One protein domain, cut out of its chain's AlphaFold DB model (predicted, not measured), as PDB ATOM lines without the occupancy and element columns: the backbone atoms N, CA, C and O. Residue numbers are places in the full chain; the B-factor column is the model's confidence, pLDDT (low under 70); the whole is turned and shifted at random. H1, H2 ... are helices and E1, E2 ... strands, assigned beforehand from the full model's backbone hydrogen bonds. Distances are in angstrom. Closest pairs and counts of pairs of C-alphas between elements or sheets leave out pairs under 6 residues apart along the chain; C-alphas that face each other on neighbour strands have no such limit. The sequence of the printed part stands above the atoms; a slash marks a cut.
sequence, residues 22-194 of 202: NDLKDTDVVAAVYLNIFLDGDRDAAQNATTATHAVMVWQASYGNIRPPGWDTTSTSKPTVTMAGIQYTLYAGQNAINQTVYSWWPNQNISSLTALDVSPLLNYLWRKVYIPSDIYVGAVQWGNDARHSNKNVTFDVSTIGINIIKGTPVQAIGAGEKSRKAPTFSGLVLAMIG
ATOM      1  N   ASN A  22     103.495 135.156 114.222       85.38
ATOM      2  CA  ASN A  22     102.385 134.602 115.000       85.38
ATOM      3  C   ASN A  22     101.989 135.538 116.146       85.38
ATOM      4  O   ASN A  22     100.816 135.871 116.252       85.38
ATOM      5  N   ASP A  23     102.955 136.057 116.905       84.00
ATOM      6  CA  ASP A  23     102.680 137.004 117.992       84.00
ATOM      7  C   ASP A  23     102.027 138.287 117.459       84.00
ATOM      8  O   ASP A  23     101.076 138.785 118.055       84.00
ATOM      9  N   LEU A  24     102.469 138.796 116.300       86.25
ATOM     10  CA  LEU A  24     101.830 139.946 115.643       86.25
ATOM     11  C   LEU A  24     100.373 139.652 115.261       86.25
ATOM     12  O   LEU A  24      99.515 140.527 115.355       86.25
ATOM     13  N   LYS A  25     100.076 138.422 114.834       87.81
ATOM     14  CA  LYS A  25      98.713 138.000 114.506       87.81
ATOM     15  C   LYS A  25      97.851 137.841 115.759       87.81
ATOM     16  O   LYS A  25      96.718 138.311 115.774       87.81
ATOM     17  N   ASP A  26      98.393 137.229 116.808       87.44
ATOM     18  CA  ASP A  26      97.715 137.030 118.094       87.44
ATOM     19  C   ASP A  26      97.443 138.364 118.808       87.44
ATOM     20  O   ASP A  26      96.526 138.472 119.627       87.44
ATOM     21  N   THR A  27      98.232 139.391 118.479       85.94
ATOM     22  CA  THR A  27      98.087 140.756 118.998       85.94
ATOM     23  C   THR A  27      97.320 141.710 118.077       85.94
ATOM     24  O   THR A  27      97.309 142.923 118.305       85.94
ATOM     25  N   ASP A  28      96.670 141.167 117.045       89.94
ATOM     26  CA  ASP A  28      95.873 141.900 116.052       89.94
ATOM     27  C   ASP A  28      96.610 143.109 115.445       89.94
ATOM     28  O   ASP A  28      96.078 144.209 115.306       89.94
ATOM     29  N   VAL A  29      97.896 142.940 115.126       89.25
ATOM     30  CA  VAL A  29      98.718 144.038 114.613       89.25
ATOM     31  C   VAL A  29      98.323 144.402 113.193       89.25
ATOM     32  O   VAL A  29      98.432 143.591 112.269       89.25
ATOM     33  N   VAL A  30      97.999 145.679 113.000       92.25
ATOM     34  CA  VAL A  30      97.876 146.311 111.686       92.25
ATOM     35  C   VAL A  30      99.019 147.301 111.537       92.25
ATOM     36  O   VAL A  30      99.003 148.383 112.131       92.25
ATOM     37  N   ALA A  31     100.025 146.923 110.750       91.25
ATOM     38  CA  ALA A  31     101.197 147.756 110.528       91.25
ATOM     39  C   ALA A  31     101.863 147.481 109.178       91.25
ATOM     40  O   ALA A  31     101.823 146.364 108.661       91.25
ATOM     41  N   ALA A  32     102.528 148.491 108.628       93.12
ATOM     42  CA  ALA A  32     103.362 148.365 107.440       93.12
ATOM     43  C   ALA A  32     104.732 149.003 107.638       93.12
ATOM     44  O   ALA A  32     104.905 149.853 108.503       93.12
ATOM     45  N   VAL A  33     105.691 148.606 106.806       92.25
ATOM     46  CA  VAL A  33     107.020 149.219 106.715       92.25
ATOM     47  C   VAL A  33     107.289 149.533 105.254       92.25
ATOM     48  O   VAL A  33     107.137 148.654 104.398       92.25
ATOM     49  N   TYR A  34     107.675 150.771 104.956       93.06
ATOM     50  CA  TYR A  34     107.938 151.209 103.589       93.06
ATOM     51  C   TYR A  34     108.872 152.423 103.523       93.06
ATOM     52  O   TYR A  34     108.999 153.203 104.465       93.06
ATOM     53  N   LEU A  35     109.517 152.576 102.368       92.81
ATOM     54  CA  LEU A  35     110.242 153.776 101.959       92.81
ATOM     55  C   LEU A  35     109.298 154.684 101.159       92.81
ATOM     56  O   LEU A  35     108.734 154.236 100.167       92.81
ATOM     57  N   ASN A  36     109.181 155.949 101.541       93.88
ATOM     58  CA  ASN A  36     108.546 157.012 100.772       93.88
ATOM     59  C   ASN A  36     109.599 157.874 100.086       93.88
ATOM     60  O   ASN A  36     110.566 158.309 100.714       93.88
ATOM     61  N   ILE A  37     109.369 158.175  98.813       93.56
ATOM     62  CA  ILE A  37     110.141 159.141  98.036       93.56
ATOM     63  C   ILE A  37     109.152 160.158  97.473       93.56
ATOM     64  O   ILE A  37     108.304 159.802  96.651       93.56
ATOM     65  N   PHE A  38     109.253 161.403  97.926       93.88
ATOM     66  CA  PHE A  38     108.369 162.487  97.511       93.88
ATOM     67  C   PHE A  38     108.924 163.201  96.288       93.88
ATOM     68  O   PHE A  38     110.132 163.444  96.180       93.88
ATOM     69  N   LEU A  39     108.030 163.499  95.347       93.00
ATOM     70  CA  LEU A  39     108.389 164.074  94.064       93.00
ATOM     71  C   LEU A  39     107.447 165.217  93.711       93.00
ATOM     72  O   LEU A  39     106.229 165.100  93.873       93.00
ATOM     73  N   ASP A  40     108.013 166.293  93.177       93.19
ATOM     74  CA  ASP A  40     107.237 167.428  92.695       93.19
ATOM     75  C   ASP A  40     107.975 168.209  91.600       93.19
ATOM     76  O   ASP A  40     109.196 168.123  91.485       93.19
ATOM     77  N   GLY A  41     107.238 168.941  90.762       87.81
ATOM     78  CA  GLY A  41     107.826 169.862  89.786       87.81
ATOM     79  C   GLY A  41     108.433 171.106  90.443       87.81
ATOM     80  O   GLY A  41     109.313 171.732  89.861       87.81
ATOM     81  N   ASP A  42     108.011 171.433  91.665       91.19
ATOM     82  CA  ASP A  42     108.630 172.430  92.527       91.19
ATOM     83  C   ASP A  42     109.566 171.780  93.561       91.19
ATOM     84  O   ASP A  42     109.248 170.785  94.216       91.19
ATOM     85  N   ARG A  43     110.758 172.355  93.730       86.75
ATOM     86  CA  ARG A  43     111.784 171.785  94.609       86.75
ATOM     87  C   ARG A  43     111.369 171.813  96.078       86.75
ATOM     88  O   ARG A  43     111.694 170.865  96.794       86.75
ATOM     89  N   ASP A  44     110.720 172.883  96.526       88.00
ATOM     90  CA  ASP A  44     110.371 173.069  97.934       88.00
ATOM     91  C   ASP A  44     109.158 172.202  98.290       88.00
ATOM     92  O   ASP A  44     109.162 171.526  99.323       88.00
ATOM     93  N   ALA A  45     108.184 172.100  97.383       90.62
ATOM     94  CA  ALA A  45     107.060 171.181  97.509       90.62
ATOM     95  C   ALA A  45     107.516 169.715  97.587       90.62
ATOM     96  O   ALA A  45     106.991 168.963  98.410       90.62
ATOM     97  N   ALA A  46     108.531 169.315  96.807       88.75
ATOM     98  CA  ALA A  46     109.083 167.958  96.842       88.75
ATOM     99  C   ALA A  46     109.698 167.587  98.209       88.75
ATOM    100  O   ALA A  46     109.778 166.406  98.550       88.75
ATOM    101  N   GLN A  47     110.141 168.564  99.013       88.06
ATOM    102  CA  GLN A  47     110.691 168.320 100.358       88.06
ATOM    103  C   GLN A  47     109.616 168.072 101.422       88.06
ATOM    104  O   GLN A  47     109.953 167.770 102.568       88.06
ATOM    105  N   ASN A  48     108.335 168.203 101.083       90.56
ATOM    106  CA  ASN A  48     107.257 168.125 102.050       90.56
ATOM    107  C   ASN A  48     106.231 167.060 101.644       90.56
ATOM    108  O   ASN A  48     105.589 167.127 100.597       90.56
ATOM    109  N   ALA A  49     106.064 166.080 102.535       90.12
ATOM    110  CA  ALA A  49     105.203 164.919 102.347       90.12
ATOM    111  C   ALA A  49     103.732 165.266 102.059       90.12
ATOM    112  O   ALA A  49     103.036 164.467 101.434       90.12
ATOM    113  N   THR A  50     103.260 166.436 102.506       92.06
ATOM    114  CA  THR A  50     101.866 166.867 102.332       92.06
ATOM    115  C   THR A  50     101.646 167.752 101.111       92.06
ATOM    116  O   THR A  50     100.513 167.853 100.650       92.06
ATOM    117  N   THR A  51     102.694 168.385 100.578       94.31
ATOM    118  CA  THR A  51     102.579 169.292  99.423       94.31
ATOM    119  C   THR A  51     103.101 168.691  98.128       94.31
ATOM    120  O   THR A  51     102.707 169.152  97.063       94.31
ATOM    121  N   ALA A  52     103.966 167.675  98.194       94.25
ATOM    122  CA  ALA A  52     104.424 166.970  97.006       94.25
ATOM    123  C   ALA A  52     103.238 166.343  96.256       94.25
ATOM    124  O   ALA A  52     102.392 165.666  96.842       94.25
ATOM    125  N   THR A  53     103.192 166.522  94.942       95.56
ATOM    126  CA  THR A  53     102.132 165.991  94.073       95.56
ATOM    127  C   THR A  53     102.207 164.481  93.887       95.56
ATOM    128  O   THR A  53     101.183 163.849  93.609       95.56
ATOM    129  N   HIS A  54     103.390 163.882  94.065       95.06
ATOM    130  CA  HIS A  54     103.591 162.445  93.908       95.06
ATOM    131  C   HIS A  54     104.388 161.836  95.067       95.06
ATOM    132  O   HIS A  54     105.296 162.455  95.623       95.06
ATOM    133  N   ALA A  55     104.094 160.573  95.372       95.31
ATOM    134  CA  ALA A  55     104.907 159.737  96.246       95.31
ATOM    135  C   ALA A  55     105.166 158.369  95.611       95.31
ATOM    136  O   ALA A  55     104.267 157.728  95.064       95.31
ATOM    137  N   VAL A  56     106.402 157.890  95.714       95.44
ATOM    138  CA  VAL A  56     106.761 156.504  95.404       95.44
ATOM    139  C   VAL A  56     106.950 155.768  96.721       95.44
ATOM    140  O   VAL A  56     107.849 156.101  97.489       95.44
ATOM    141  N   MET A  57     106.104 154.771  96.971       95.94
ATOM    142  CA  MET A  57     106.193 153.897  98.136       95.94
ATOM    143  C   MET A  57     106.866 152.588  97.735       95.94
ATOM    144  O   MET A  57     106.336 151.851  96.906       95.94
ATOM    145  N   VAL A  58     108.003 152.252  98.333       94.31
ATOM    146  CA  VAL A  58     108.616 150.923  98.205       94.31
ATOM    147  C   VAL A  58     108.318 150.149  99.477       94.31
ATOM    148  O   VAL A  58     108.888 150.425 100.533       94.31
ATOM    149  N   TRP A  59     107.386 149.206  99.385       94.69
ATOM    150  CA  TRP A  59     106.934 148.432 100.531       94.69
ATOM    151  C   TRP A  59     107.960 147.373 100.911       94.69
ATOM    152  O   TRP A  59     108.548 146.708 100.061       94.69
ATOM    153  N   GLN A  60     108.168 147.218 102.212       91.56
ATOM    154  CA  GLN A  60     109.071 146.233 102.789       91.56
ATOM    155  C   GLN A  60     108.284 145.123 103.493       91.56
ATOM    156  O   GLN A  60     108.588 143.943 103.315       91.56
ATOM    157  N   ALA A  61     107.272 145.483 104.283       90.88
ATOM    158  CA  ALA A  61     106.434 144.521 104.990       90.88
ATOM    159  C   ALA A  61     105.022 145.066 105.233       90.88
ATOM    160  O   ALA A  61     104.820 146.277 105.333       90.88
ATOM    161  N   SER A  62     104.054 144.159 105.355       93.44
ATOM    162  CA  SER A  62     102.671 144.452 105.739       93.44
ATOM    163  C   SER A  62     102.123 143.349 106.648       93.44
ATOM    164  O   SER A  62     102.319 142.157 106.390       93.44
ATOM    165  N   TYR A  63     101.431 143.764 107.706       91.94
ATOM    166  CA  TYR A  63     100.774 142.930 108.709       91.94
ATOM    167  C   TYR A  63      99.340 143.434 108.927       91.94
ATOM    168  O   TYR A  63      99.069 144.628 108.798       91.94
ATOM    169  N   GLY A  64      98.401 142.526 109.208       90.69
ATOM    170  CA  GLY A  64      97.008 142.904 109.484       90.69
ATOM    171  C   GLY A  64      96.223 143.414 108.269       90.69
ATOM    172  O   GLY A  64      95.354 144.267 108.403       90.69
ATOM    173  N   ASN A  65      96.521 142.910 107.065       89.00
ATOM    174  CA  ASN A  65      95.774 143.212 105.830       89.00
ATOM    175  C   ASN A  65      95.777 144.702 105.409       89.00
ATOM    176  O   ASN A  65      94.918 145.129 104.638       89.00
ATOM    177  N   ILE A  66      96.761 145.490 105.849       90.94
ATOM    178  CA  ILE A  66      96.987 146.847 105.335       90.94
ATOM    179  C   ILE A  66      97.423 146.800 103.862       90.94
ATOM    180  O   ILE A  66      98.293 146.010 103.474       90.94
ATOM    181  N   ARG A  67      96.798 147.643 103.030       92.25
ATOM    182  CA  ARG A  67      96.995 147.697 101.574       92.25
ATOM    183  C   ARG A  67      97.465 149.083 101.120       92.25
ATOM    184  O   ARG A  67      97.099 150.074 101.751       92.25
ATOM    185  N   PRO A  68      98.250 149.165 100.031       92.88
ATOM    186  CA  PRO A  68      98.699 150.435  99.485       92.88
ATOM    187  C   PRO A  68      97.562 151.203  98.801       92.88
ATOM    188  O   PRO A  68      96.586 150.596  98.346       92.88
ATOM    189  N   PRO A  69      97.714 152.526  98.624       91.88
ATOM    190  CA  PRO A  69      96.898 153.274  97.677       91.88
ATOM    191  C   PRO A  69      96.934 152.636  96.280       91.88
ATOM    192  O   PRO A  69      97.987 152.212  95.800       91.88
ATOM    193  N   GLY A  70      95.771 152.555  95.631       89.56
ATOM    194  CA  GLY A  70      95.641 151.922  94.314       89.56
ATOM    195  C   GLY A  70      95.655 150.391  94.330       89.56
ATOM    196  O   GLY A  70      95.778 149.777  93.268       89.56
ATOM    197  N   TRP A  71      95.555 149.758  95.506       91.19
ATOM    198  CA  TRP A  71      95.411 148.308  95.600       91.19
ATOM    199  C   TRP A  71      94.163 147.836  94.858       91.19
ATOM    200  O   TRP A  71      93.038 148.193  95.193       91.19
ATOM    201  N   ASP A  72      94.383 146.991  93.863       85.81
ATOM    202  CA  ASP A  72      93.334 146.413  93.037       85.81
ATOM    203  C   ASP A  72      93.740 144.978  92.710       85.81
ATOM    204  O   ASP A  72      94.776 144.758  92.088       85.81
ATOM    205  N   THR A  73      92.959 143.996  93.144       78.44
ATOM    206  CA  THR A  73      93.234 142.571  92.909       78.44
ATOM    207  C   THR A  73      92.593 142.041  91.632       78.44
ATOM    208  O   THR A  73      92.791 140.876  91.301       78.44
ATOM    209  N   THR A  74      91.821 142.865  90.919       80.81
ATOM    210  CA  THR A  74      91.086 142.450  89.718       80.81
ATOM    211  C   THR A  74      91.931 142.568  88.452       80.81
ATOM    212  O   THR A  74      91.749 141.796  87.511       80.81
ATOM    213  N   SER A  75      92.903 143.483  88.429       77.50
ATOM    214  CA  SER A  75      93.844 143.602  87.316       77.50
ATOM    215  C   SER A  75      94.826 142.427  87.274       77.50
ATOM    216  O   SER A  75      95.656 142.243  88.165       77.50
ATOM    217  N   THR A  76      94.766 141.667  86.180       74.94
ATOM    218  CA  THR A  76      95.639 140.518  85.888       74.94
ATOM    219  C   THR A  76      96.952 140.906  85.197       74.94
ATOM    220  O   THR A  76      97.806 140.051  84.979       74.94
ATOM    221  N   SER A  77      97.138 142.184  84.849       82.56
ATOM    222  CA  SER A  77      98.293 142.684  84.088       82.56
ATOM    223  C   SER A  77      98.941 143.887  84.773       82.56
ATOM    224  O   SER A  77      98.965 145.003  84.258       82.56
ATOM    225  N   LYS A  78      99.487 143.665  85.971       88.56
ATOM    226  CA  LYS A  78     100.258 144.698  86.674       88.56
ATOM    227  C   LYS A  78     101.739 144.622  86.313       88.56
ATOM    228  O   LYS A  78     102.288 143.521  86.233       88.56
ATOM    229  N   PRO A  79     102.411 145.770  86.127       91.94
ATOM    230  CA  PRO A  79     103.853 145.790  85.975       91.94
ATOM    231  C   PRO A  79     104.567 145.150  87.154       91.94
ATOM    232  O   PRO A  79     104.219 145.405  88.309       91.94
ATOM    233  N   THR A  80     105.609 144.382  86.852       92.44
ATOM    234  CA  THR A  80     106.506 143.828  87.859       92.44
ATOM    235  C   THR A  80     107.955 144.184  87.553       92.44
ATOM    236  O   THR A  80     108.360 144.290  86.394       92.44
ATOM    237  N   VAL A  81     108.746 144.381  88.606       89.12
ATOM    238  CA  VAL A  81     110.201 144.561  88.535       89.12
ATOM    239  C   VAL A  81     110.824 143.658  89.589       89.12
ATOM    240  O   VAL A  81     110.396 143.659  90.740       89.12
ATOM    241  N   THR A  82     111.822 142.864  89.203       87.25
ATOM    242  CA  THR A  82     112.533 141.979  90.137       87.25
ATOM    243  C   THR A  82     113.899 142.562  90.468       87.25
ATOM    244  O   THR A  82     114.674 142.865  89.563       87.25
ATOM    245  N   MET A  83     114.199 142.709  91.757       82.81
ATOM    246  CA  MET A  83     115.485 143.204  92.262       82.81
ATOM    247  C   MET A  83     115.885 142.375  93.478       82.81
ATOM    248  O   MET A  83     115.048 142.107  94.333       82.81
ATOM    249  N   ALA A  84     117.146 141.947  93.556       77.75
ATOM    250  CA  ALA A  84     117.649 141.136  94.673       77.75
ATOM    251  C   ALA A  84     116.801 139.889  95.011       77.75
ATOM    252  O   ALA A  84     116.697 139.483  96.166       77.75
ATOM    253  N   GLY A  85     116.180 139.275  93.996       81.69
ATOM    254  CA  GLY A  85     115.305 138.108  94.160       81.69
ATOM    255  C   GLY A  85     113.905 138.417  94.707       81.69
ATOM    256  O   GLY A  85     113.127 137.491  94.924       81.69
ATOM    257  N   ILE A  86     113.563 139.691  94.903       85.69
ATOM    258  CA  ILE A  86     112.234 140.150  95.313       85.69
ATOM    259  C   ILE A  86     111.504 140.659  94.075       85.69
ATOM    260  O   ILE A  86     112.007 141.533  93.365       85.69
ATOM    261  N   GLN A  87     110.310 140.129  93.824       91.56
ATOM    262  CA  GLN A  87     109.430 140.656  92.789       91.56
ATOM    263  C   GLN A  87     108.549 141.746  93.397       91.56
ATOM    264  O   GLN A  87     107.800 141.485  94.335       91.56
ATOM    265  N   TYR A  88     108.630 142.950  92.838       93.31
ATOM    266  CA  TYR A  88     107.770 144.073  93.180       93.31
ATOM    267  C   TYR A  88     106.690 144.258  92.121       93.31
ATOM    268  O   TYR A  88     107.006 144.355  90.937       93.31
ATOM    269  N   THR A  89     105.438 144.373  92.552       94.75
ATOM    270  CA  THR A  89     104.279 144.680  91.706       94.75
ATOM    271  C   THR A  89     103.880 146.139  91.884       94.75
ATOM    272  O   THR A  89     103.767 146.612  93.014       94.75
ATOM    273  N   LEU A  90     103.655 146.857  90.781       94.94
ATOM    274  CA  LEU A  90     103.235 148.258  90.815       94.94
ATOM    275  C   LEU A  90     101.719 148.393  91.006       94.94
ATOM    276  O   LEU A  90     100.929 147.860  90.225       94.94
ATOM    277  N   TYR A  91     101.334 149.204  91.985       94.81
ATOM    278  CA  TYR A  91      99.988 149.734  92.182       94.81
ATOM    279  C   TYR A  91     100.032 151.258  92.079       94.81
ATOM    280  O   TYR A  91     100.999 151.880  92.516       94.81
ATOM    281  N   ALA A  92      99.005 151.862  91.489       93.38
ATOM    282  CA  ALA A  92      98.919 153.309  91.329       93.38
ATOM    283  C   ALA A  92      97.525 153.794  91.727       93.38
ATOM    284  O   ALA A  92      96.525 153.194  91.333       93.38
ATOM    285  N   GLY A  93      97.461 154.868  92.505       93.50
ATOM    286  CA  GLY A  93      96.209 155.471  92.952       93.50
ATOM    287  C   GLY A  93      96.441 156.827  93.605       93.50
ATOM    288  O   GLY A  93      97.544 157.362  93.547       93.50
ATOM    289  N   GLN A  94      95.411 157.376  94.240       94.19
ATOM    290  CA  GLN A  94      95.515 158.602  95.032       94.19
ATOM    291  C   GLN A  94      95.355 158.284  96.518       94.19
ATOM    292  O   GLN A  94      94.621 157.366  96.888       94.19
ATOM    293  N   ASN A  95      96.064 159.023  97.368       91.62
ATOM    294  CA  ASN A  95      95.843 158.992  98.813       91.62
ATOM    295  C   ASN A  95      94.795 160.042  99.240       91.62
ATOM    296  O   ASN A  95      94.228 160.751  98.410       91.62
ATOM    297  N   ALA A  96      94.544 160.157 100.547       90.25
ATOM    298  CA  ALA A  96      93.519 161.046 101.104       90.25
ATOM    299  C   ALA A  96      93.769 162.553 100.872       90.25
ATOM    300  O   ALA A  96      92.848 163.346 101.040       90.25
ATOM    301  N   ILE A  97      94.990 162.947 100.490       92.81
ATOM    302  CA  ILE A  97      95.361 164.340 100.185       92.81
ATOM    303  C   ILE A  97      95.522 164.584  98.676       92.81
ATOM    304  O   ILE A  97      96.143 165.560  98.271       92.81
ATOM    305  N   ASN A  98      94.967 163.704  97.833       93.38
ATOM    306  CA  ASN A  98      95.019 163.770  96.366       93.38
ATOM    307  C   ASN A  98      96.430 163.687  95.751       93.38
ATOM    308  O   ASN A  98      96.599 163.952  94.560       93.38
ATOM    309  N   GLN A  99      97.436 163.267  96.520       94.69
ATOM    310  CA  GLN A  99      98.765 162.964  95.995       94.69
ATOM    311  C   GLN A  99      98.704 161.652  95.202       94.69
ATOM    312  O   GLN A  99      98.107 160.667  95.652       94.69
ATOM    313  N   THR A 100      99.326 161.630  94.022       95.88
ATOM    314  CA  THR A 100      99.442 160.417  93.203       95.88
ATOM    315  C   THR A 100     100.495 159.500  93.808       95.88
ATOM    316  O   THR A 100     101.651 159.884  93.972       95.88
ATOM    317  N   VAL A 101     100.112 158.270  94.130       96.12
ATOM    318  CA  VAL A 101     100.975 157.309  94.813       96.12
ATOM    319  C   VAL A 101     101.277 156.123  93.910       96.12
ATOM    320  O   VAL A 101     100.364 155.434  93.454       96.12
ATOM    321  N   TYR A 102     102.565 155.846  93.721       96.56
ATOM    322  CA  TYR A 102     103.081 154.643  93.070       96.56
ATOM    323  C   TYR A 102     103.630 153.688  94.124       96.56
ATOM    324  O   TYR A 102     104.696 153.923  94.689       96.56
ATOM    325  N   SER A 103     102.907 152.606  94.391       96.38
ATOM    326  CA  SER A 103     103.273 151.619  95.401       96.38
ATOM    327  C   SER A 103     103.887 150.377  94.769       96.38
ATOM    328  O   SER A 103     103.212 149.620  94.075       96.38
ATOM    329  N   TRP A 104     105.162 150.147  95.051       95.81
ATOM    330  CA  TRP A 104     105.876 148.917  94.736       95.81
ATOM    331  C   TRP A 104     105.698 147.924  95.875       95.81
ATOM    332  O   TRP A 104     106.291 148.071  96.942       95.81
ATOM    333  N   TRP A 105     104.864 146.917  95.640       94.62
ATOM    334  CA  TRP A 105     104.494 145.906  96.622       94.62
ATOM    335  C   TRP A 105     105.328 144.631  96.451       94.62
ATOM    336  O   TRP A 105     105.289 144.048  95.365       94.62
ATOM    337  N   PRO A 106     106.058 144.164  97.476       93.44
ATOM    338  CA  PRO A 106     106.868 142.962  97.368       93.44
ATOM    339  C   PRO A 106     105.996 141.701  97.417       93.44
ATOM    340  O   PRO A 106     104.973 141.641  98.097       93.44
ATOM    341  N   ASN A 107     106.431 140.646  96.733       92.06
ATOM    342  CA  ASN A 107     105.782 139.334  96.772       92.06
ATOM    343  C   ASN A 107     105.908 138.604  98.128       92.06
ATOM    344  O   ASN A 107     105.286 137.561  98.313       92.06
ATOM    345  N   GLN A 108     106.700 139.134  99.063       89.19
ATOM    346  CA  GLN A 108     106.893 138.610 100.415       89.19
ATOM    347  C   GLN A 108     107.313 139.728 101.383       89.19
ATOM    348  O   GLN A 108     107.903 140.720 100.960       89.19
ATOM    349  N   ASN A 109     107.052 139.548 102.681       90.19
ATOM    350  CA  ASN A 109     107.563 140.451 103.717       90.19
ATOM    351  C   ASN A 109     109.083 140.297 103.873       90.19
ATOM    352  O   ASN A 109     109.613 139.185 103.847       90.19
ATOM    353  N   ILE A 110     109.772 141.420 104.072       86.00
ATOM    354  CA  ILE A 110     111.233 141.504 104.112       86.00
ATOM    355  C   ILE A 110     111.689 142.138 105.431       86.00
ATOM    356  O   ILE A 110     111.237 143.217 105.803       86.00
ATOM    357  N   SER A 111     112.624 141.507 106.142       74.94
ATOM    358  CA  SER A 111     113.166 142.044 107.404       74.94
ATOM    359  C   SER A 111     114.435 142.871 107.236       74.94
ATOM    360  O   SER A 111     114.755 143.672 108.106       74.94
ATOM    361  N   SER A 112     115.186 142.659 106.156       72.19
ATOM    362  CA  SER A 112     116.464 143.329 105.921       72.19
ATOM    363  C   SER A 112     116.580 143.750 104.466       72.19
ATOM    364  O   SER A 112     116.400 142.941 103.566       72.19
ATOM    365  N   LEU A 113     116.914 145.012 104.228       69.25
ATOM    366  CA  LEU A 113     117.192 145.543 102.896       69.25
ATOM    367  C   LEU A 113     118.639 146.027 102.843       69.25
ATOM    368  O   LEU A 113     118.922 147.216 102.712       69.25
ATOM    369  N   THR A 114     119.585 145.102 103.002       69.19
ATOM    370  CA  THR A 114     121.009 145.444 102.951       69.19
ATOM    371  C   THR A 114     121.418 145.820 101.529       69.19
ATOM    372  O   THR A 114     121.390 144.982 100.631       69.19
ATOM    373  N   ALA A 115     121.847 147.073 101.346       65.00
ATOM    374  CA  ALA A 115     122.378 147.600 100.086       65.00
ATOM    375  C   ALA A 115     121.441 147.420  98.870       65.00
ATOM    376  O   ALA A 115     121.909 147.208  97.750       65.00
ATOM    377  N   LEU A 116     120.121 147.500  99.079       76.94
ATOM    378  CA  LEU A 116     119.164 147.467  97.975       76.94
ATOM    379  C   LEU A 116     119.166 148.811  97.230       76.94
ATOM    380  O   LEU A 116     118.809 149.842  97.798       76.94
ATOM    381  N   ASP A 117     119.511 148.785  95.944       82.88
ATOM    382  CA  ASP A 117     119.296 149.918  95.044       82.88
ATOM    383  C   ASP A 117     117.849 149.914  94.529       82.88
ATOM    384  O   ASP A 117     117.450 149.042  93.757       82.88
ATOM    385  N   VAL A 118     117.060 150.899  94.959       85.94
ATOM    386  CA  VAL A 118     115.662 151.081  94.532       85.94
ATOM    387  C   VAL A 118     115.531 151.905  93.245       85.94
ATOM    388  O   VAL A 118     114.424 152.054  92.723       85.94
ATOM    389  N   SER A 119     116.633 152.422  92.689       83.75
ATOM    390  CA  SER A 119     116.624 153.223  91.461       83.75
ATOM    391  C   SER A 119     115.961 152.538  90.252       83.75
ATOM    392  O   SER A 119     115.301 153.249  89.486       83.75
ATOM    393  N   PRO A 120     116.012 151.197  90.060       86.12
ATOM    394  CA  PRO A 120     115.311 150.554  88.947       86.12
ATOM    395  C   PRO A 120     113.787 150.738  89.000       86.12
ATOM    396  O   PRO A 120     113.152 150.833  87.948       86.12
ATOM    397  N   LEU A 121     113.206 150.854  90.200       89.56
ATOM    398  CA  LEU A 121     111.778 151.115  90.387       89.56
ATOM    399  C   LEU A 121     111.401 152.525  89.918       89.56
ATOM    400  O   LEU A 121     110.426 152.701  89.188       89.56
ATOM    401  N   LEU A 122     112.209 153.531  90.266       87.00
ATOM    402  CA  LEU A 122     112.008 154.915  89.814       87.00
ATOM    403  C   LEU A 122     112.229 155.037  88.301       87.00
ATOM    404  O   LEU A 122     111.440 155.669  87.596       87.00
ATOM    405  N   ASN A 123     113.263 154.372  87.781       83.81
ATOM    406  CA  ASN A 123     113.563 154.345  86.353       83.81
ATOM    407  C   ASN A 123     112.414 153.738  85.538       83.81
ATOM    408  O   ASN A 123     112.144 154.208  84.431       83.81
ATOM    409  N   TYR A 124     111.729 152.718  86.067       87.00
ATOM    410  CA  TYR A 124     110.540 152.155  85.426       87.00
ATOM    411  C   TYR A 124     109.435 153.209  85.277       87.00
ATOM    412  O   TYR A 124     108.903 153.386  84.178       87.00
ATOM    413  N   LEU A 125     109.128 153.936  86.356       88.19
ATOM    414  CA  LEU A 125     108.075 154.954  86.366       88.19
ATOM    415  C   LEU A 125     108.360 156.078  85.364       88.19
ATOM    416  O   LEU A 125     107.488 156.442  84.577       88.19
ATOM    417  N   TRP A 126     109.602 156.560  85.318       81.88
ATOM    418  CA  TRP A 126     110.030 157.548  84.329       81.88
ATOM    419  C   TRP A 126     109.909 157.024  82.886       81.88
ATOM    420  O   TRP A 126     109.303 157.665  82.026       81.88
ATOM    421  N   ARG A 127     110.435 155.824  82.596       79.88
ATOM    422  CA  ARG A 127     110.463 155.256  81.230       79.88
ATOM    423  C   ARG A 127     109.086 154.963  80.661       79.88
ATOM    424  O   ARG A 127     108.902 155.015  79.446       79.88
ATOM    425  N   LYS A 128     108.142 154.593  81.521       79.75
ATOM    426  CA  LYS A 128     106.771 154.260  81.132       79.75
ATOM    427  C   LYS A 128     105.819 155.457  81.229       79.75
ATOM    428  O   LYS A 128     104.623 155.272  81.056       79.75
ATOM    429  N   VAL A 129     106.368 156.666  81.408       67.19
ATOM    430  CA  VAL A 129     105.644 157.949  81.421       67.19
ATOM    431  C   VAL A 129     104.613 158.029  82.555       67.19
ATOM    432  O   VAL A 129     103.532 158.580  82.395       67.19
ATOM    433  N   TYR A 130     104.954 157.484  83.724       77.75
ATOM    434  CA  TYR A 130     104.189 157.722  84.950       77.75
ATOM    435  C   TYR A 130     104.649 159.000  85.655       77.75
ATOM    436  O   TYR A 130     103.850 159.655  86.305       77.75
ATOM    437  N   ILE A 131     105.924 159.372  85.512       82.94
ATOM    438  CA  ILE A 131     106.515 160.533  86.185       82.94
ATOM    439  C   ILE A 131     107.265 161.408  85.158       82.94
ATOM    440  O   ILE A 131     108.017 160.854  84.344       82.94
ATOM    441  N   PRO A 132     107.096 162.748  85.184       76.81
ATOM    442  CA  PRO A 132     107.839 163.676  84.330       76.81
ATOM    443  C   PRO A 132     109.361 163.583  84.504       76.81
ATOM    444  O   PRO A 132     109.873 163.288  85.580       76.81
ATOM    445  N   SER A 133     110.112 163.846  83.432       74.75
ATOM    446  CA  SER A 133     111.583 163.761  83.438       74.75
ATOM    447  C   SER A 133     112.290 164.899  84.176       74.75
ATOM    448  O   SER A 133     113.482 164.798  84.444       74.75
ATOM    449  N   ASP A 134     111.578 165.991  84.419       78.38
ATOM    450  CA  ASP A 134     112.021 167.220  85.073       78.38
ATOM    451  C   ASP A 134     111.543 167.322  86.530       78.38
ATOM    452  O   ASP A 134     111.755 168.348  87.169       78.38
ATOM    453  N   ILE A 135     110.937 166.258  87.074       83.56
ATOM    454  CA  ILE A 135     110.490 166.227  88.466       83.56
ATOM    455  C   ILE A 135     111.683 166.250  89.435       83.56
ATOM    456  O   ILE A 135     112.710 165.593  89.219       83.56
ATOM    457  N   TYR A 136     111.532 166.952  90.554       84.88
ATOM    458  CA  TYR A 136     112.472 166.897  91.663       84.88
ATOM    459  C   TYR A 136     112.222 165.663  92.523       84.88
ATOM    460  O   TYR A 136     111.086 165.333  92.850       84.88
ATOM    461  N   VAL A 137     113.311 165.017  92.940       87.56
ATOM    462  CA  VAL A 137     113.310 164.079  94.066       87.56
ATOM    463  C   VAL A 137     113.617 164.872  95.321       87.56
ATOM    464  O   VAL A 137     114.695 165.466  95.416       87.56
ATOM    465  N   GLY A 138     112.665 164.910  96.248       88.81
ATOM    466  CA  GLY A 138     112.793 165.673  97.477       88.81
ATOM    467  C   GLY A 138     112.974 164.786  98.695       88.81
ATOM    468  O   GLY A 138     113.963 164.060  98.790       88.81
ATOM    469  N   ALA A 139     112.041 164.874  99.640       87.50
ATOM    470  CA  ALA A 139     112.145 164.150 100.896       87.50
ATOM    471  C   ALA A 139     112.113 162.633 100.669       87.50
ATOM    472  O   ALA A 139     111.310 162.104  99.896       87.50
ATOM    473  N   VAL A 140     112.983 161.930 101.391       89.12
ATOM    474  CA  VAL A 140     113.012 160.469 101.439       89.12
ATOM    475  C   VAL A 140     112.870 160.045 102.890       89.12
ATOM    476  O   VAL A 140     113.618 160.500 103.756       89.12
ATOM    477  N   GLN A 141     111.883 159.196 103.154       89.44
ATOM    478  CA  GLN A 141     111.512 158.772 104.498       89.44
ATOM    479  C   GLN A 141     111.365 157.260 104.526       89.44
ATOM    480  O   GLN A 141     110.774 156.679 103.625       89.44
ATOM    481  N   TRP A 142     111.861 156.616 105.569       90.00
ATOM    482  CA  TRP A 142     111.632 155.197 105.815       90.00
ATOM    483  C   TRP A 142     111.158 155.027 107.251       90.00
ATOM    484  O   TRP A 142     111.643 155.717 108.149       90.00
ATOM    485  N   GLY A 143     110.212 154.122 107.460       87.31
ATOM    486  CA  GLY A 143     109.688 153.837 108.786       87.31
ATOM    487  C   GLY A 143     108.482 152.916 108.737       87.31
ATOM    488  O   GLY A 143     108.214 152.269 107.717       87.31
ATOM    489  N   ASN A 144     107.764 152.870 109.855       87.81
ATOM    490  CA  ASN A 144     106.550 152.087 110.010       87.81
ATOM    491  C   ASN A 144     105.284 152.964 110.015       87.81
ATOM    492  O   ASN A 144     105.282 154.076 110.533       87.81
ATOM    493  N   ASP A 145     104.193 152.418 109.483       89.50
ATOM    494  CA  ASP A 145     102.819 152.910 109.647       89.50
ATOM    495  C   ASP A 145     102.085 151.914 110.544       89.50
ATOM    496  O   ASP A 145     101.631 150.873 110.068       89.50
ATOM    497  N   ALA A 146     102.068 152.180 111.853       89.12
ATOM    498  CA  ALA A 146     101.345 151.379 112.838       89.12
ATOM    499  C   ALA A 146      99.948 151.966 113.059       89.12
ATOM    500  O   ALA A 146      99.809 153.151 113.354       89.12
ATOM    501  N   ARG A 147      98.920 151.123 112.942       88.12
ATOM    502  CA  ARG A 147      97.513 151.543 113.022       88.12
ATOM    503  C   ARG A 147      96.760 150.913 114.179       88.12
ATOM    504  O   ARG A 147      95.852 151.538 114.715       88.12
ATOM    505  N   HIS A 148      97.101 149.675 114.530       89.31
ATOM    506  CA  HIS A 148      96.409 148.943 115.582       89.31
ATOM    507  C   HIS A 148      97.290 147.855 116.201       89.31
ATOM    508  O   HIS A 148      98.101 147.241 115.504       89.31
ATOM    509  N   SER A 149      97.088 147.623 117.496       87.94
ATOM    510  CA  SER A 149      97.394 146.382 118.203       87.94
ATOM    511  C   SER A 149      96.566 146.333 119.488       87.94
ATOM    512  O   SER A 149      96.230 147.377 120.050       87.94
ATOM    513  N   ASN A 150      96.259 145.131 119.970       86.69
ATOM    514  CA  ASN A 150      95.612 144.916 121.265       86.69
ATOM    515  C   ASN A 150      96.616 144.778 122.433       86.69
ATOM    516  O   ASN A 150      96.203 144.613 123.582       86.69
ATOM    517  N   LYS A 151      97.926 144.804 122.145       80.19
ATOM    518  CA  LYS A 151      99.020 144.736 123.123       80.19
ATOM    519  C   LYS A 151     100.182 145.631 122.693       80.19
ATOM    520  O   LYS A 151     100.239 146.126 121.573       80.19
ATOM    521  N   ASN A 152     101.148 145.799 123.589       80.44
ATOM    522  CA  ASN A 152     102.379 146.512 123.271       80.44
ATOM    523  C   ASN A 152     103.207 145.729 122.251       80.44
ATOM    524  O   ASN A 152     103.498 144.547 122.445       80.44
ATOM    525  N   VAL A 153     103.619 146.419 121.189       79.75
ATOM    526  CA  VAL A 153     104.454 145.879 120.114       79.75
ATOM    527  C   VAL A 153     105.624 146.818 119.888       79.75
ATOM    528  O   VAL A 153     105.454 148.029 119.759       79.75
ATOM    529  N   THR A 154     106.826 146.256 119.831       78.50
ATOM    530  CA  THR A 154     108.049 147.020 119.590       78.50
ATOM    531  C   THR A 154     108.440 146.924 118.122       78.50
ATOM    532  O   THR A 154     108.651 145.833 117.594       78.50
ATOM    533  N   PHE A 155     108.569 148.078 117.470       82.44
ATOM    534  CA  PHE A 155     109.283 148.191 116.204       82.44
ATOM    535  C   PHE A 155     110.751 148.496 116.505       82.44
ATOM    536  O   PHE A 155     111.062 149.559 117.040       82.44
ATOM    537  N   ASP A 156     111.633 147.550 116.191       80.56
ATOM    538  CA  ASP A 156     113.071 147.665 116.434       80.56
ATOM    539  C   ASP A 156     113.853 147.740 115.118       80.56
ATOM    540  O   ASP A 156     113.553 147.031 114.151       80.56
ATOM    541  N   VAL A 157     114.861 148.614 115.092       79.69
ATOM    542  CA  VAL A 157     115.706 148.866 113.921       79.69
ATOM    543  C   VAL A 157     117.162 148.833 114.354       79.69
ATOM    544  O   VAL A 157     117.694 149.802 114.892       79.69
ATOM    545  N   SER A 158     117.831 147.719 114.070       79.25
ATOM    546  CA  SER A 158     119.229 147.519 114.456       79.25
ATOM    547  C   SER A 158     120.211 148.360 113.640       79.25
ATOM    548  O   SER A 158     121.275 148.736 114.130       79.25
ATOM    549  N   THR A 159     119.908 148.646 112.373       77.00
ATOM    550  CA  THR A 159     120.756 149.465 111.495       77.00
ATOM    551  C   THR A 159     119.924 150.087 110.385       77.00
ATOM    552  O   THR A 159     119.127 149.406 109.740       77.00
ATOM    553  N   ILE A 160     120.163 151.369 110.112       79.31
ATOM    554  CA  ILE A 160     119.590 152.085 108.975       79.31
ATOM    555  C   ILE A 160     120.662 152.935 108.292       79.31
ATOM    556  O   ILE A 160     121.476 153.583 108.946       79.31
ATOM    557  N   GLY A 161     120.650 152.937 106.962       80.88
ATOM    558  CA  GLY A 161     121.478 153.812 106.142       80.88
ATOM    559  C   GLY A 161     120.800 154.060 104.803       80.88
ATOM    560  O   GLY A 161     120.411 153.114 104.122       80.88
ATOM    561  N   ILE A 162     120.651 155.329 104.432       80.38
ATOM    562  CA  ILE A 162     120.066 155.742 103.155       80.38
ATOM    563  C   ILE A 162     121.065 156.669 102.478       80.38
ATOM    564  O   ILE A 162     121.402 157.723 103.010       80.38
ATOM    565  N   ASN A 163     121.521 156.269 101.294       80.75
ATOM    566  CA  ASN A 163     122.394 157.079 100.458       80.75
ATOM    567  C   ASN A 163     121.646 157.466  99.191       80.75
ATOM    568  O   ASN A 163     121.150 156.603  98.469       80.75
ATOM    569  N   ILE A 164     121.611 158.763  98.908       76.94
ATOM    570  CA  ILE A 164     120.999 159.287  97.694       76.94
ATOM    571  C   ILE A 164     122.113 159.845  96.838       76.94
ATOM    572  O   ILE A 164     122.804 160.794  97.205       76.94
ATOM    573  N   ILE A 165     122.308 159.201  95.696       75.00
ATOM    574  CA  ILE A 165     123.377 159.525  94.771       75.00
ATOM    575  C   ILE A 165     122.722 159.963  93.475       75.00
ATOM    576  O   ILE A 165     121.841 159.287  92.942       75.00
ATOM    577  N   LYS A 166     123.176 161.098  92.949       68.94
ATOM    578  CA  LYS A 166     122.809 161.542  91.610       68.94
ATOM    579  C   LYS A 166     123.240 160.478  90.599       68.94
ATOM    580  O   LYS A 166     124.428 160.302  90.340       68.94
ATOM    581  N   GLY A 167     122.269 159.756  90.053       58.16
ATOM    582  CA  GLY A 167     122.506 158.717  89.058       58.16
ATOM    583  C   GLY A 167     122.566 159.261  87.631       58.16
ATOM    584  O   GLY A 167     122.052 160.337  87.326       58.16
ATOM    585  N   THR A 168     123.155 158.465  86.737       53.69
ATOM    586  CA  THR A 168     122.807 158.482  85.309       53.69
ATOM    587  C   THR A 168     121.838 157.317  85.093       53.69
ATOM    588  O   THR A 168     122.218 156.196  85.430       53.69
ATOM    589  N   PRO A 169     120.607 157.530  84.591       50.22
ATOM    590  CA  PRO A 169     119.643 156.455  84.359       50.22
ATOM    591  C   PRO A 169     120.258 155.287  83.572       50.22
ATOM    592  O   PRO A 169     120.537 155.410  82.378       50.22
ATOM    593  N   VAL A 170     120.460 154.142  84.225       45.50
ATOM    594  CA  VAL A 170     120.889 152.896  83.573       45.50
ATOM    595  C   VAL A 170     119.663 152.101  83.125       45.50
ATOM    596  O   VAL A 170     118.596 152.163  83.739       45.50
ATOM    597  N   GLN A 171     119.767 151.398  81.995       41.91
ATOM    598  CA  GLN A 171     118.681 150.534  81.535       41.91
ATOM    599  C   GLN A 171     118.499 149.376  82.520       41.91
ATOM    600  O   GLN A 171     119.469 148.696  82.843       41.91
ATOM    601  N   ALA A 172     117.266 149.131  82.972       37.62
ATOM    602  CA  ALA A 172     116.946 147.870  83.626       37.62
ATOM    603  C   ALA A 172     117.175 146.740  82.610       37.62
ATOM    604  O   ALA A 172     116.614 146.777  81.509       37.62
ATOM    605  N   ILE A 173     118.011 145.760  82.957       34.44
ATOM    606  CA  ILE A 173     118.193 144.554  82.144       34.44
ATOM    607  C   ILE A 173     116.833 143.839  82.113       34.44
ATOM    608  O   ILE A 173     116.367 143.362  83.143       34.44
ATOM    609  N   GLY A 174     116.173 143.832  80.950       37.44
ATOM    610  CA  GLY A 174     114.906 143.118  80.735       37.44
ATOM    611  C   GLY A 174     113.799 143.871  79.984       37.44
ATOM    612  O   GLY A 174     112.796 143.254  79.642       37.44
ATOM    613  N   ALA A 175     113.946 145.164  79.674       33.84
ATOM    614  CA  ALA A 175     112.969 145.884  78.849       33.84
ATOM    615  C   ALA A 175     113.578 146.268  77.494       33.84
ATOM    616  O   ALA A 175     114.550 147.017  77.443       33.84
ATOM    617  N   GLY A 176     112.991 145.740  76.415       35.03
ATOM    618  CA  GLY A 176     113.412 145.952  75.029       35.03
ATOM    619  C   GLY A 176     113.640 147.420  74.655       35.03
ATOM    620  O   GLY A 176     112.973 148.332  75.153       35.03
ATOM    621  N   GLU A 177     114.620 147.607  73.772       37.41
ATOM    622  CA  GLU A 177     115.152 148.872  73.273       37.41
ATOM    623  C   GLU A 177     114.086 149.917  72.932       37.41
ATOM    624  O   GLU A 177     113.288 149.709  72.023       37.41
ATOM    625  N   LYS A 178     114.189 151.100  73.554       35.72
ATOM    626  CA  LYS A 178     114.263 152.382  72.829       35.72
ATOM    627  C   LYS A 178     115.185 153.346  73.579       35.72
ATOM    628  O   LYS A 178     114.937 153.707  74.727       35.72
ATOM    629  N   SER A 179     116.268 153.741  72.914       33.41
ATOM    630  CA  SER A 179     117.234 154.738  73.383       33.41
ATOM    631  C   SER A 179     116.569 156.113  73.507       33.41
ATOM    632  O   SER A 179     116.021 156.630  72.533       33.41
ATOM    633  N   ARG A 180     116.618 156.721  74.698       43.16
ATOM    634  CA  ARG A 180     116.282 158.137  74.898       43.16
ATOM    635  C   ARG A 180     117.298 158.760  75.853       43.16
ATOM    636  O   ARG A 180     117.670 158.132  76.843       43.16
ATOM    637  N   LYS A 181     117.778 159.964  75.512       32.22
ATOM    638  CA  LYS A 181     118.816 160.701  76.255       32.22
ATOM    639  C   LYS A 181     118.457 160.816  77.741       32.22
ATOM    640  O   LYS A 181     117.345 161.210  78.082       32.22
ATOM    641  N   ALA A 182     119.426 160.489  78.591       34.72
ATOM    642  CA  ALA A 182     119.351 160.596  80.042       34.72
ATOM    643  C   ALA A 182     119.377 162.072  80.494       34.72
ATOM    644  O   ALA A 182     120.307 162.784  80.106       34.72
ATOM    645  N   PRO A 183     118.408 162.544  81.301       36.28
ATOM    646  CA  PRO A 183     118.469 163.863  81.917       36.28
ATOM    647  C   PRO A 183     119.279 163.849  83.222       36.28
ATOM    648  O   PRO A 183     119.497 162.813  83.856       36.28
ATOM    649  N   THR A 184     119.732 165.035  83.611       32.25
ATOM    650  CA  THR A 184     120.568 165.305  84.783       32.25
ATOM    651  C   THR A 184     119.684 165.595  86.004       32.25
ATOM    652  O   THR A 184     119.077 166.656  86.071       32.25
ATOM    653  N   PHE A 185     119.643 164.707  87.002       37.25
ATOM    654  CA  PHE A 185     118.918 164.949  88.265       37.25
ATOM    655  C   PHE A 185     119.706 165.894  89.188       37.25
ATOM    656  O   PHE A 185     120.869 165.632  89.460       37.25
ATOM    657  N   SER A 186     119.134 166.980  89.706       31.19
ATOM    658  CA  SER A 186     119.771 167.803  90.755       31.19
ATOM    659  C   SER A 186     118.763 168.105  91.859       31.19
ATOM    660  O   SER A 186     117.715 168.672  91.583       31.19
ATOM    661  N   GLY A 187     119.098 167.759  93.102       31.28
ATOM    662  CA  GLY A 187     118.292 168.057  94.285       31.28
ATOM    663  C   GLY A 187     119.125 167.952  95.564       31.28
ATOM    664  O   GLY A 187     120.023 167.118  95.656       31.28
ATOM    665  N   LEU A 188     118.847 168.833  96.524       30.16
ATOM    666  CA  LEU A 188     119.292 168.724  97.918       30.16
ATOM    667  C   LEU A 188     118.253 167.858  98.633       30.16
ATOM    668  O   LEU A 188     117.069 168.155  98.500       30.16
ATOM    669  N   VAL A 189     118.668 166.821  99.359       33.88
ATOM    670  CA  VAL A 189     117.733 165.911 100.032       33.88
ATOM    671  C   VAL A 189     117.878 166.009 101.541       33.88
ATOM    672  O   VAL A 189     118.974 165.846 102.075       33.88
ATOM    673  N   LEU A 190     116.754 166.248 102.214       27.78
ATOM    674  CA  LEU A 190     116.623 166.098 103.655       27.78
ATOM    675  C   LEU A 190     116.145 164.667 103.964       27.78
ATOM    676  O   LEU A 190     115.044 164.277 103.575       27.78
ATOM    677  N   ALA A 191     116.975 163.873 104.643       31.73
ATOM    678  CA  ALA A 191     116.568 162.578 105.188       31.73
ATOM    679  C   ALA A 191     115.941 162.810 106.568       31.73
ATOM    680  O   ALA A 191     116.629 163.207 107.507       31.73
ATOM    681  N   MET A 192     114.631 162.593 106.685       33.41
ATOM    682  CA  MET A 192     113.900 162.715 107.948       33.41
ATOM    683  C   MET A 192     113.603 161.308 108.467       33.41
ATOM    684  O   MET A 192     112.914 160.529 107.807       33.41
ATOM    685  N   ILE A 193     114.154 160.977 109.635       35.97
ATOM    686  CA  ILE A 193     113.919 159.706 110.326       35.97
ATOM    687  C   ILE A 193     112.655 159.869 111.172       35.97
ATOM    688  O   ILE A 193     112.629 160.686 112.091       35.97
ATOM    689  N   GLY A 194     111.615 159.088 110.886       34.91
ATOM    690  CA  GLY A 194     110.511 158.900 111.825       34.91
ATOM    691  C   GLY A 194     110.960 157.936 112.919       34.91
ATOM    692  O   GLY A 194     110.884 156.727 112.730       34.91
TER     693      GLY A 194
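This is residues 22 to 194 of the 202 residues of the protein "Glycoside hydrolase family 12 protein" of Rutstroemia sp. NJR-2017a BVV2 (UniProt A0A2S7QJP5). One mixed six-strand sheet, twisted and curled like part of a barrel, has H3 over E5 and little H2 at its E1-E6 end. A long tail, residues 149 to 194, runs lengthwise and then folds back. The printed 173 residues follow the order H1 E1 H2 E2 E3 E4 E5 H3 E6, under half of them in named elements, class mixed. The whole is compact, radius of gyration of the C-alphas 16.5 A, spanning 53 by 36 by 32 A.

The strands are E1, residues 30 to 40, 29.9 A; E2, 54 to 63, 24.7 A; E3, 80 to 83; E4, 86 to 94, 24.9 A; E5, 100 to 106, 19.4 A; and E6, 136 to 148, 33.9 A. The helices are H1, 22 to 26; H2, 43 to 46; and H3, 119 to 127, 12.1 A. C-alpha 22 is at (102.385, 134.602, 115.000) and C-alpha 148 at (96.409, 148.943, 115.582).

The sheet runs E3 E4 E5 E2 E1 E6. E5 and E2 are parallel, with N 57 and O 102 at 2.8 A. E1 and E6 are antiparallel, with N 36 and O 141 at 2.7 A. E3 E4 E5 form a meander, each strand the antiparallel neighbour of the one before. E5, H3, E6 form a split strand-helix-strand unit, two same-way strands with E2 and E1 between, its crossover right-handed. H3 is on the sheet at a height of 8.7 A; the closest C-alphas to E3 are Leu 121 and Val 81, 7.0 A. Every O i to N i+4 pair is within hydrogen-bond range in H1 and H3; H2 is too short for one.

The printed part has no cut. The links E2 to E3 and E5 to H3 are long. pLDDT is under 70 at residues 113 to 115, 129 and 166 to 194.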